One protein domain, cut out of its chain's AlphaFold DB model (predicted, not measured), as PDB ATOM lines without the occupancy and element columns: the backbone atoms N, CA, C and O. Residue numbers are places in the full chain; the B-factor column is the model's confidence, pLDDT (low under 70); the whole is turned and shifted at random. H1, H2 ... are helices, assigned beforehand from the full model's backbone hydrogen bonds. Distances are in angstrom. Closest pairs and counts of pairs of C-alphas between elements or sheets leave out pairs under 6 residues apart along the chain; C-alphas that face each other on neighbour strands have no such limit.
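Overview. This is residues 121 to 200 of the 258 residues of the protein "Sde2_N_Ubi domain-containing protein" of Debaryomyces fabryi (UniProt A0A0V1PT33). One very long, unbent helix, H1, makes the long axis, and a loop after it folds back to a shorter helix, H2, which slants steeply past the last part of H1 and comes close to it at one place. Residues 121 to 152 of H1 stick out as a long free arm. The printed part has 80 residues, with two named helices, H1 then H2, and no named strand: the class is all helix. It is extended, with a radius of gyration of the C-alphas of 20.9 A and spans of 68 by 35 by 22 A.

Arrangement. H1, residues 121 to 165, and H2, residues 178 to 200, are close but not clearly touching; their closest C-alphas, those of Ala 157 and Leu 184, are 7.9 A apart. They run opposite ways at a steep tilt of 69 degrees, only just short of about perpendicular. Every O i to N i+4 pair is within hydrogen-bond range in H2, and 40 of 41 in H1.

Along the chain. H1 measures 64.9 A from C-alpha 121 at (56.482, 22.436, 5.455) to C-alpha 165. H2 measures 33.3 A and ends at C-alpha 200, (29.119, 7.423, -33.191).

Size, cuts and confidence. The C-alphas farthest apart, those of Lys 121 and Gly 167, are 69.0 A apart. The printed part has no cut. The link, residues 166 to 177, is long. Mean pLDDT of the printed part is 71.9; residues 136 to 147, 160 to 161, 163 to 180 and 200 are under 70.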
ATOM      1  N   LYS A 121      57.506  22.279   6.499       84.12
ATOM      2  CA  LYS A 121      56.482  22.436   5.455       84.12
ATOM      3  C   LYS A 121      56.655  21.449   4.301       84.12
ATOM      4  O   LYS A 121      55.662  20.916   3.814       84.12
ATOM      5  N   ASP A 122      57.887  21.220   3.863       86.25
ATOM      6  CA  ASP A 122      58.167  20.358   2.716       86.25
ATOM      7  C   ASP A 122      58.069  18.883   3.118       86.25
ATOM      8  O   ASP A 122      57.479  18.090   2.392       86.25
ATOM      9  N   ILE A 123      58.484  18.547   4.344       85.75
ATOM     10  CA  ILE A 123      58.254  17.222   4.942       85.75
ATOM     11  C   ILE A 123      56.750  16.904   5.001       85.75
ATOM     12  O   ILE A 123      56.331  15.818   4.613       85.75
ATOM     13  N   ASN A 124      55.921  17.852   5.441       85.62
ATOM     14  CA  ASN A 124      54.472  17.645   5.520       85.62
ATOM     15  C   ASN A 124      53.823  17.492   4.137       85.62
ATOM     16  O   ASN A 124      52.893  16.705   3.983       85.62
ATOM     17  N   LYS A 125      54.317  18.211   3.120       87.00
ATOM     18  CA  LYS A 125      53.867  18.025   1.733       87.00
ATOM     19  C   LYS A 125      54.224  16.639   1.204       87.00
ATOM     20  O   LYS A 125      53.370  16.004   0.602       87.00
ATOM     21  N   LEU A 126      55.450  16.177   1.454       87.25
ATOM     22  CA  LEU A 126      55.896  14.845   1.047       87.25
ATOM     23  C   LEU A 126      55.071  13.747   1.720       87.25
ATOM     24  O   LEU A 126      54.645  12.818   1.047       87.25
ATOM     25  N   LYS A 127      54.768  13.886   3.017       87.69
ATOM     26  CA  LYS A 127      53.871  12.957   3.724       87.69
ATOM     27  C   LYS A 127      52.480  12.911   3.101       87.69
ATOM     28  O   LYS A 127      51.992  11.829   2.812       87.69
ATOM     29  N   LYS A 128      51.887  14.073   2.816       88.94
ATOM     30  CA  LYS A 128      50.572  14.143   2.169       88.94
ATOM     31  C   LYS A 128      50.583  13.539   0.759       88.94
ATOM     32  O   LYS A 128      49.629  12.880   0.370       88.94
ATOM     33  N   ALA A 129      51.651  13.762  -0.007       82.50
ATOM     34  CA  ALA A 129      51.814  13.150  -1.324       82.50
ATOM     35  C   ALA A 129      51.945  11.621  -1.220       82.50
ATOM     36  O   ALA A 129      51.344  10.902  -2.007       82.50
ATOM     37  N   TYR A 130      52.678  11.128  -0.221       86.75
ATOM     38  CA  TYR A 130      52.820   9.699   0.040       86.75
ATOM     39  C   TYR A 130      51.497   9.046   0.467       86.75
ATOM     40  O   TYR A 130      51.163   7.966  -0.008       86.75
ATOM     41  N   GLU A 131      50.716   9.711   1.322       84.38
ATOM     42  CA  GLU A 131      49.364   9.274   1.696       84.38
ATOM     43  C   GLU A 131      48.447   9.196   0.471       84.38
ATOM     44  O   GLU A 131      47.835   8.157   0.245       84.38
ATOM     45  N   ALA A 132      48.432  10.232  -0.373       79.31
ATOM     46  CA  ALA A 132      47.635  10.243  -1.599       79.31
ATOM     47  C   ALA A 132      48.042   9.129  -2.583       79.31
ATOM     48  O   ALA A 132      47.180   8.479  -3.168       79.31
ATOM     49  N   LEU A 133      49.344   8.864  -2.739       77.25
ATOM     50  CA  LEU A 133      49.824   7.753  -3.567       77.25
ATOM     51  C   LEU A 133      49.431   6.390  -2.989       77.25
ATOM     52  O   LEU A 133      49.067   5.493  -3.744       77.25
ATOM     53  N   ASN A 134      49.462   6.220  -1.667       77.00
ATOM     54  CA  ASN A 134      49.009   4.977  -1.039       77.00
ATOM     55  C   ASN A 134      47.496   4.777  -1.170       77.00
ATOM     56  O   ASN A 134      47.056   3.656  -1.406       77.00
ATOM     57  N   GLU A 135      46.703   5.841  -1.046       74.81
ATOM     58  CA  GLU A 135      45.258   5.792  -1.295       74.81
ATOM     59  C   GLU A 135      44.960   5.413  -2.748       74.81
ATOM     60  O   GLU A 135      44.129   4.538  -2.995       74.81
ATOM     61  N   GLN A 136      45.687   5.999  -3.703       66.44
ATOM     62  CA  GLN A 136      45.557   5.679  -5.121       66.44
ATOM     63  C   GLN A 136      45.983   4.235  -5.424       66.44
ATOM     64  O   GLN A 136      45.282   3.525  -6.139       66.44
ATOM     65  N   ASN A 137      47.080   3.756  -4.837       64.06
ATOM     66  CA  ASN A 137      47.506   2.363  -4.986       64.06
ATOM     67  C   ASN A 137      46.481   1.390  -4.377       64.06
ATOM     68  O   ASN A 137      46.142   0.385  -4.996       64.06
ATOM     69  N   GLY A 138      45.902   1.725  -3.220       61.53
ATOM     70  CA  GLY A 138      44.828   0.937  -2.611       61.53
ATOM     71  C   GLY A 138      43.513   0.951  -3.405       61.53
ATOM     72  O   GLY A 138      42.721   0.017  -3.293       61.53
ATOM     73  N   GLN A 139      43.259   1.988  -4.209       59.19
ATOM     74  CA  GLN A 139      42.148   2.024  -5.168       59.19
ATOM     75  C   GLN A 139      42.454   1.185  -6.412       59.19
ATOM     76  O   GLN A 139      41.606   0.404  -6.829       59.19
ATOM     77  N   MET A 140      43.682   1.250  -6.931       59.59
ATOM     78  CA  MET A 140      44.123   0.441  -8.072       59.59
ATOM     79  C   MET A 140      43.997  -1.061  -7.807       59.59
ATOM     80  O   MET A 140      43.624  -1.809  -8.708       59.59
ATOM     81  N   ASP A 141      44.262  -1.518  -6.583       61.22
ATOM     82  CA  ASP A 141      44.089  -2.931  -6.233       61.22
ATOM     83  C   ASP A 141      42.608  -3.340  -6.186       61.22
ATOM     84  O   ASP A 141      42.243  -4.403  -6.690       61.22
ATOM     85  N   LYS A 142      41.728  -2.459  -5.694       61.41
ATOM     86  CA  LYS A 142      40.270  -2.678  -5.711       61.41
ATOM     87  C   LYS A 142      39.698  -2.650  -7.126       61.41
ATOM     88  O   LYS A 142      38.796  -3.424  -7.446       61.41
ATOM     89  N   ASP A 143      40.216  -1.783  -7.986       61.72
ATOM     90  CA  ASP A 143      39.775  -1.684  -9.374       61.72
ATOM     91  C   ASP A 143      40.277  -2.868 -10.208       61.72
ATOM     92  O   ASP A 143      39.534  -3.391 -11.038       61.72
ATOM     93  N   LYS A 144      41.480  -3.385  -9.924       66.75
ATOM     94  CA  LYS A 144      41.961  -4.656 -10.490       66.75
ATOM     95  C   LYS A 144      41.090  -5.834 -10.069       66.75
ATOM     96  O   LYS A 144      40.754  -6.653 -10.920       66.75
ATOM     97  N   GLU A 145      40.697  -5.916  -8.799       67.38
ATOM     98  CA  GLU A 145      39.812  -6.981  -8.316       67.38
ATOM     99  C   GLU A 145      38.431  -6.908  -8.991       67.38
ATOM    100  O   GLU A 145      37.922  -7.912  -9.493       67.38
ATOM    101  N   ARG A 146      37.862  -5.703  -9.130       66.88
ATOM    102  CA  ARG A 146      36.609  -5.481  -9.875       66.88
ATOM    103  C   ARG A 146      36.729  -5.852 -11.351       66.88
ATOM    104  O   ARG A 146      35.811  -6.455 -11.904       66.88
ATOM    105  N   LEU A 147      37.845  -5.521 -12.000       68.50
ATOM    106  CA  LEU A 147      38.105  -5.900 -13.390       68.50
ATOM    107  C   LEU A 147      38.256  -7.415 -13.552       68.50
ATOM    108  O   LEU A 147      37.746  -7.972 -14.522       68.50
ATOM    109  N   GLN A 148      38.903  -8.097 -12.604       76.25
ATOM    110  CA  GLN A 148      39.008  -9.558 -12.609       76.25
ATOM    111  C   GLN A 148      37.639 -10.220 -12.436       76.25
ATOM    112  O   GLN A 148      37.308 -11.111 -13.214       76.25
ATOM    113  N   GLN A 149      36.807  -9.729 -11.514       74.44
ATOM    114  CA  GLN A 149      35.432 -10.211 -11.348       74.44
ATOM    115  C   GLN A 149      34.592  -9.991 -12.614       74.44
ATOM    116  O   GLN A 149      33.899 -10.903 -13.062       74.44
ATOM    117  N   LYS A 150      34.682  -8.809 -13.246       77.00
ATOM    118  CA  LYS A 150      34.011  -8.536 -14.530       77.00
ATOM    119  C   LYS A 150      34.500  -9.472 -15.640       77.00
ATOM    120  O   LYS A 150      33.689 -10.001 -16.395       77.00
ATOM    121  N   LYS A 151      35.810  -9.724 -15.720       77.00
ATOM    122  CA  LYS A 151      36.404 -10.639 -16.703       77.00
ATOM    123  C   LYS A 151      35.950 -12.084 -16.490       77.00
ATOM    124  O   LYS A 151      35.640 -12.760 -17.465       77.00
ATOM    125  N   GLU A 152      35.867 -12.546 -15.245       79.12
ATOM    126  CA  GLU A 152      35.373 -13.888 -14.922       79.12
ATOM    127  C   GLU A 152      33.883 -14.039 -15.272       79.12
ATOM    128  O   GLU A 152      33.489 -15.045 -15.861       79.12
ATOM    129  N   LYS A 153      33.057 -13.019 -14.986       79.06
ATOM    130  CA  LYS A 153      31.643 -12.984 -15.401       79.06
ATOM    131  C   LYS A 153      31.496 -13.055 -16.925       79.06
ATOM    132  O   LYS A 153      30.725 -13.871 -17.422       79.06
ATOM    133  N   LEU A 154      32.286 -12.275 -17.667       76.62
ATOM    134  CA  LEU A 154      32.291 -12.307 -19.134       76.62
ATOM    135  C   LEU A 154      32.754 -13.661 -19.687       76.62
ATOM    136  O   LEU A 154      32.147 -14.173 -20.620       76.62
ATOM    137  N   GLN A 155      33.778 -14.285 -19.097       79.50
ATOM    138  CA  GLN A 155      34.224 -15.623 -19.503       79.50
ATOM    139  C   GLN A 155      33.157 -16.696 -19.253       79.50
ATOM    140  O   GLN A 155      32.984 -17.581 -20.088       79.50
ATOM    141  N   LYS A 156      32.405 -16.603 -18.148       78.25
ATOM    142  CA  LYS A 156      31.266 -17.496 -17.879       78.25
ATOM    143  C   LYS A 156      30.140 -17.304 -18.897       78.25
ATOM    144  O   LYS A 156      29.601 -18.298 -19.378       78.25
ATOM    145  N   ALA A 157      29.824 -16.059 -19.257       75.00
ATOM    146  CA  ALA A 157      28.829 -15.758 -20.284       75.00
ATOM    147  C   ALA A 157      29.262 -16.292 -21.660       75.00
ATOM    148  O   ALA A 157      28.495 -16.992 -22.314       75.00
ATOM    149  N   ILE A 158      30.512 -16.052 -22.073       77.75
ATOM    150  CA  ILE A 158      31.050 -16.559 -23.345       77.75
ATOM    151  C   ILE A 158      31.041 -18.093 -23.372       77.75
ATOM    152  O   ILE A 158      30.543 -18.673 -24.331       77.75
ATOM    153  N   GLY A 159      31.498 -18.756 -22.305       72.25
ATOM    154  CA  GLY A 159      31.467 -20.218 -22.210       72.25
ATOM    155  C   GLY A 159      30.047 -20.798 -22.259       72.25
ATOM    156  O   GLY A 159      29.837 -21.860 -22.845       72.25
ATOM    157  N   TYR A 160      29.057 -20.087 -21.708       67.00
ATOM    158  CA  TYR A 160      27.644 -20.442 -21.848       67.00
ATOM    159  C   TYR A 160      27.191 -20.341 -23.309       67.00
ATOM    160  O   TYR A 160      26.691 -21.326 -23.850       67.00
ATOM    161  N   TYR A 161      27.436 -19.215 -23.985       67.69
ATOM    162  CA  TYR A 161      27.075 -19.055 -25.397       67.69
ATOM    163  C   TYR A 161      27.788 -20.056 -26.309       67.69
ATOM    164  O   TYR A 161      27.147 -20.608 -27.195       67.69
ATOM    165  N   GLU A 162      29.066 -20.358 -26.074       71.12
ATOM    166  CA  GLU A 162      29.799 -21.392 -26.814       71.12
ATOM    167  C   GLU A 162      29.217 -22.790 -26.567       71.12
ATOM    168  O   GLU A 162      29.091 -23.578 -27.503       71.12
ATOM    169  N   SER A 163      28.805 -23.107 -25.335       62.81
ATOM    170  CA  SER A 163      28.144 -24.382 -25.022       62.81
ATOM    171  C   SER A 163      26.764 -24.515 -25.681       62.81
ATOM    172  O   SER A 163      26.417 -25.596 -26.161       62.81
ATOM    173  N   VAL A 164      26.023 -23.404 -25.776       63.06
ATOM    174  CA  VAL A 164      24.717 -23.317 -26.443       63.06
ATOM    175  C   VAL A 164      24.874 -23.392 -27.967       63.06
ATOM    176  O   VAL A 164      24.129 -24.128 -28.612       63.06
ATOM    177  N   LEU A 165      25.863 -22.704 -28.551       61.97
ATOM    178  CA  LEU A 165      26.160 -22.760 -29.990       61.97
ATOM    179  C   LEU A 165      26.650 -24.145 -30.430       61.97
ATOM    180  O   LEU A 165      26.296 -24.600 -31.515       61.97
ATOM    181  N   ASN A 166      27.440 -24.821 -29.593       66.50
ATOM    182  CA  ASN A 166      28.000 -26.142 -29.892       66.50
ATOM    183  C   ASN A 166      27.026 -27.301 -29.602       66.50
ATOM    184  O   ASN A 166      27.424 -28.463 -29.653       66.50
ATOM    185  N   GLY A 167      25.751 -27.009 -29.315       56.59
ATOM    186  CA  GLY A 167      24.682 -28.009 -29.251       56.59
ATOM    187  C   GLY A 167      24.729 -28.951 -28.045       56.59
ATOM    188  O   GLY A 167      23.985 -29.931 -28.015       56.59
ATOM    189  N   ASN A 168      25.555 -28.665 -27.035       53.12
ATOM    190  CA  ASN A 168      25.574 -29.442 -25.801       53.12
ATOM    191  C   ASN A 168      24.519 -28.892 -24.839       53.12
ATOM    192  O   ASN A 168      24.727 -27.891 -24.157       53.12
ATOM    193  N   THR A 169      23.389 -29.587 -24.739       61.53
ATOM    194  CA  THR A 169      22.420 -29.411 -23.654       61.53
ATOM    195  C   THR A 169      23.063 -29.806 -22.320       61.53
ATOM    196  O   THR A 169      22.940 -30.947 -21.871       61.53
ATOM    197  N   ALA A 170      23.781 -28.885 -21.683       47.84
ATOM    198  CA  ALA A 170      24.292 -29.074 -20.332       47.84
ATOM    199  C   ALA A 170      23.240 -28.598 -19.320       47.84
ATOM    200  O   ALA A 170      23.100 -27.410 -19.053       47.84
ATOM    201  N   SER A 171      22.499 -29.590 -18.825       48.12
ATOM    202  CA  SER A 171      21.612 -29.613 -17.659       48.12
ATOM    203  C   SER A 171      20.544 -28.518 -17.526       48.12
ATOM    204  O   SER A 171      20.767 -27.351 -17.224       48.12
ATOM    205  N   GLN A 172      19.310 -29.004 -17.597       50.78
ATOM    206  CA  GLN A 172      18.032 -28.382 -17.252       50.78
ATOM    207  C   GLN A 172      17.912 -27.927 -15.774       50.78
ATOM    208  O   GLN A 172      16.809 -27.828 -15.250       50.78
ATOM    209  N   GLU A 173      19.026 -27.675 -15.083       54.31
ATOM    210  CA  GLU A 173      19.082 -27.402 -13.640       54.31
ATOM    211  C   GLU A 173      19.347 -25.918 -13.318       54.31
ATOM    212  O   GLU A 173      19.302 -25.522 -12.162       54.31
ATOM    213  N   ARG A 174      19.589 -25.068 -14.329       51.75
ATOM    214  CA  ARG A 174      19.905 -23.633 -14.136       51.75
ATOM    215  C   ARG A 174      18.850 -22.654 -14.658       51.75
ATOM    216  O   ARG A 174      19.077 -21.455 -14.650       51.75
ATOM    217  N   PHE A 175      17.695 -23.146 -15.102       50.09
ATOM    218  CA  PHE A 175      16.610 -22.318 -15.650       50.09
ATOM    219  C   PHE A 175      15.653 -21.743 -14.582       50.09
ATOM    220  O   PHE A 175      14.557 -21.315 -14.932       50.09
ATOM    221  N   GLN A 176      16.019 -21.753 -13.291       54.62
ATOM    222  CA  GLN A 176      15.179 -21.184 -12.220       54.62
ATOM    223  C   GLN A 176      15.663 -19.838 -11.662       54.62
ATOM    224  O   GLN A 176      14.885 -19.185 -10.973       54.62
ATOM    225  N   ASP A 177      16.875 -19.383 -11.989       58.44
ATOM    226  CA  ASP A 177      17.312 -18.030 -11.624       58.44
ATOM    227  C   ASP A 177      16.837 -17.036 -12.689       58.44
ATOM    228  O   ASP A 177      17.523 -16.786 -13.681       58.44
ATOM    229  N   THR A 178      15.653 -16.453 -12.487       63.34
ATOM    230  CA  THR A 178      15.212 -15.277 -13.261       63.34
ATOM    231  C   THR A 178      16.196 -14.118 -13.105       63.34
ATOM    232  O   THR A 178      16.438 -13.394 -14.060       63.34
ATOM    233  N   GLU A 179      16.846 -14.017 -11.940       67.88
ATOM    234  CA  GLU A 179      17.870 -13.005 -11.654       67.88
ATOM    235  C   GLU A 179      19.095 -13.139 -12.573       67.88
ATOM    236  O   GLU A 179      19.649 -12.138 -13.010       67.88
ATOM    237  N   PHE A 180      19.492 -14.362 -12.945       67.00
ATOM    238  CA  PHE A 180      20.628 -14.569 -13.850       67.00
ATOM    239  C   PHE A 180      20.309 -14.156 -15.293       67.00
ATOM    240  O   PHE A 180      21.189 -13.679 -16.006       67.00
ATOM    241  N   LEU A 181      19.060 -14.340 -15.732       74.50
ATOM    242  CA  LEU A 181      18.620 -13.902 -17.058       74.50
ATOM    243  C   LEU A 181      18.523 -12.375 -17.131       74.50
ATOM    244  O   LEU A 181      19.009 -11.794 -18.098       74.50
ATOM    245  N   ASP A 182      17.991 -11.742 -16.085       76.88
ATOM    246  CA  ASP A 182      17.932 -10.282 -15.981       76.88
ATOM    247  C   ASP A 182      19.353  -9.674 -15.938       76.88
ATOM    248  O   ASP A 182      19.656  -8.742 -16.683       76.88
ATOM    249  N   GLU A 183      20.276 -10.266 -15.162       75.00
ATOM    250  CA  GLU A 183      21.688  -9.850 -15.132       75.00
ATOM    251  C   GLU A 183      22.391 -10.011 -16.494       75.00
ATOM    252  O   GLU A 183      23.277  -9.223 -16.838       75.00
ATOM    253  N   LEU A 184      22.026 -11.025 -17.286       76.62
ATOM    254  CA  LEU A 184      22.580 -11.231 -18.627       76.62
ATOM    255  C   LEU A 184      22.071 -10.194 -19.632       76.62
ATOM    256  O   LEU A 184      22.862  -9.703 -20.447       76.62
ATOM    257  N   ASP A 185      20.784  -9.856 -19.579       80.50
ATOM    258  CA  ASP A 185      20.191  -8.841 -20.448       80.50
ATOM    259  C   ASP A 185      20.771  -7.447 -20.160       80.50
ATOM    260  O   ASP A 185      21.115  -6.720 -21.103       80.50
ATOM    261  N   ASP A 186      21.007  -7.115 -18.889       82.25
ATOM    262  CA  ASP A 186      21.665  -5.867 -18.481       82.25
ATOM    263  C   ASP A 186      23.100  -5.765 -19.023       82.25
ATOM    264  O   ASP A 186      23.489  -4.748 -19.610       82.25
ATOM    265  N   VAL A 187      23.888  -6.842 -18.906       80.94
ATOM    266  CA  VAL A 187      25.264  -6.887 -19.430       80.94
ATOM    267  C   VAL A 187      25.281  -6.754 -20.956       80.94
ATOM    268  O   VAL A 187      26.128  -6.050 -21.511       80.94
ATOM    269  N   MET A 188      24.338  -7.385 -21.664       82.81
ATOM    270  CA  MET A 188      24.229  -7.240 -23.118       82.81
ATOM    271  C   MET A 188      23.839  -5.820 -23.539       82.81
ATOM    272  O   MET A 188      24.340  -5.324 -24.555       82.81
ATOM    273  N   MET A 189      22.965  -5.155 -22.782       83.19
ATOM    274  CA  MET A 189      22.565  -3.779 -23.064       83.19
ATOM    275  C   MET A 189      23.737  -2.806 -22.866       83.19
ATOM    276  O   MET A 189      23.957  -1.936 -23.710       83.19
ATOM    277  N   GLU A 190      24.554  -2.999 -21.825       83.38
ATOM    278  CA  GLU A 190      25.768  -2.205 -21.579       83.38
ATOM    279  C   GLU A 190      26.800  -2.369 -22.712       83.38
ATOM    280  O   GLU A 190      27.338  -1.378 -23.214       83.38
ATOM    281  N   VAL A 191      27.027  -3.602 -23.184       84.38
ATOM    282  CA  VAL A 191      27.941  -3.877 -24.309       84.38
ATOM    283  C   VAL A 191      27.450  -3.220 -25.599       84.38
ATOM    284  O   VAL A 191      28.234  -2.565 -26.287       84.38
ATOM    285  N   ARG A 192      26.156  -3.339 -25.924       83.94
ATOM    286  CA  ARG A 192      25.576  -2.694 -27.115       83.94
ATOM    287  C   ARG A 192      25.680  -1.172 -27.050       83.94
ATOM    288  O   ARG A 192      26.012  -0.551 -28.055       83.94
ATOM    289  N   ASN A 193      25.449  -0.578 -25.881       80.50
ATOM    290  CA  ASN A 193      25.584   0.864 -25.688       80.50
ATOM    291  C   ASN A 193      27.036   1.326 -25.866       80.50
ATOM    292  O   ASN A 193      27.269   2.296 -26.576       80.50
ATOM    293  N   SER A 194      28.010   0.601 -25.309       82.19
ATOM    294  CA  SER A 194      29.439   0.907 -25.466       82.19
ATOM    295  C   SER A 194      29.898   0.844 -26.930       82.19
ATOM    296  O   SER A 194      30.577   1.748 -27.414       82.19
ATOM    297  N   VAL A 195      29.458  -0.181 -27.669       81.50
ATOM    298  CA  VAL A 195      29.762  -0.326 -29.103       81.50
ATOM    299  C   VAL A 195      29.119   0.794 -29.926       81.50
ATOM    300  O   VAL A 195      29.786   1.392 -30.766       81.50
ATOM    301  N   ASN A 196      27.856   1.136 -29.657       79.25
ATOM    302  CA  ASN A 196      27.180   2.239 -30.345       79.25
ATOM    303  C   ASN A 196      27.829   3.598 -30.042       79.25
ATOM    304  O   ASN A 196      27.949   4.435 -30.934       79.25
ATOM    305  N   SER A 197      28.282   3.826 -28.808       75.12
ATOM    306  CA  SER A 197      29.006   5.046 -28.441       75.12
ATOM    307  C   SER A 197      30.371   5.147 -29.124       75.12
ATOM    308  O   SER A 197      30.762   6.246 -29.506       75.12
ATOM    309  N   ALA A 198      31.078   4.030 -29.314       71.00
ATOM    310  CA  ALA A 198      32.354   4.016 -30.027       71.00
ATOM    311  C   ALA A 198      32.186   4.314 -31.528       71.00
ATOM    312  O   ALA A 198      32.982   5.061 -32.086       71.00
ATOM    313  N   LEU A 199      31.132   3.786 -32.160       71.94
ATOM    314  CA  LEU A 199      30.864   4.004 -33.588       71.94
ATOM    315  C   LEU A 199      30.360   5.422 -33.903       71.94
ATOM    316  O   LEU A 199      30.671   5.956 -34.961       71.94
ATOM    317  N   ASN A 200      29.617   6.056 -32.990       62.97
ATOM    318  CA  ASN A 200      29.119   7.423 -33.191       62.97
ATOM    319  C   ASN A 200      30.189   8.508 -32.966       62.97
ATOM    320  O   ASN A 200      30.039   9.616 -33.465       62.97
TER     321      ASN A 200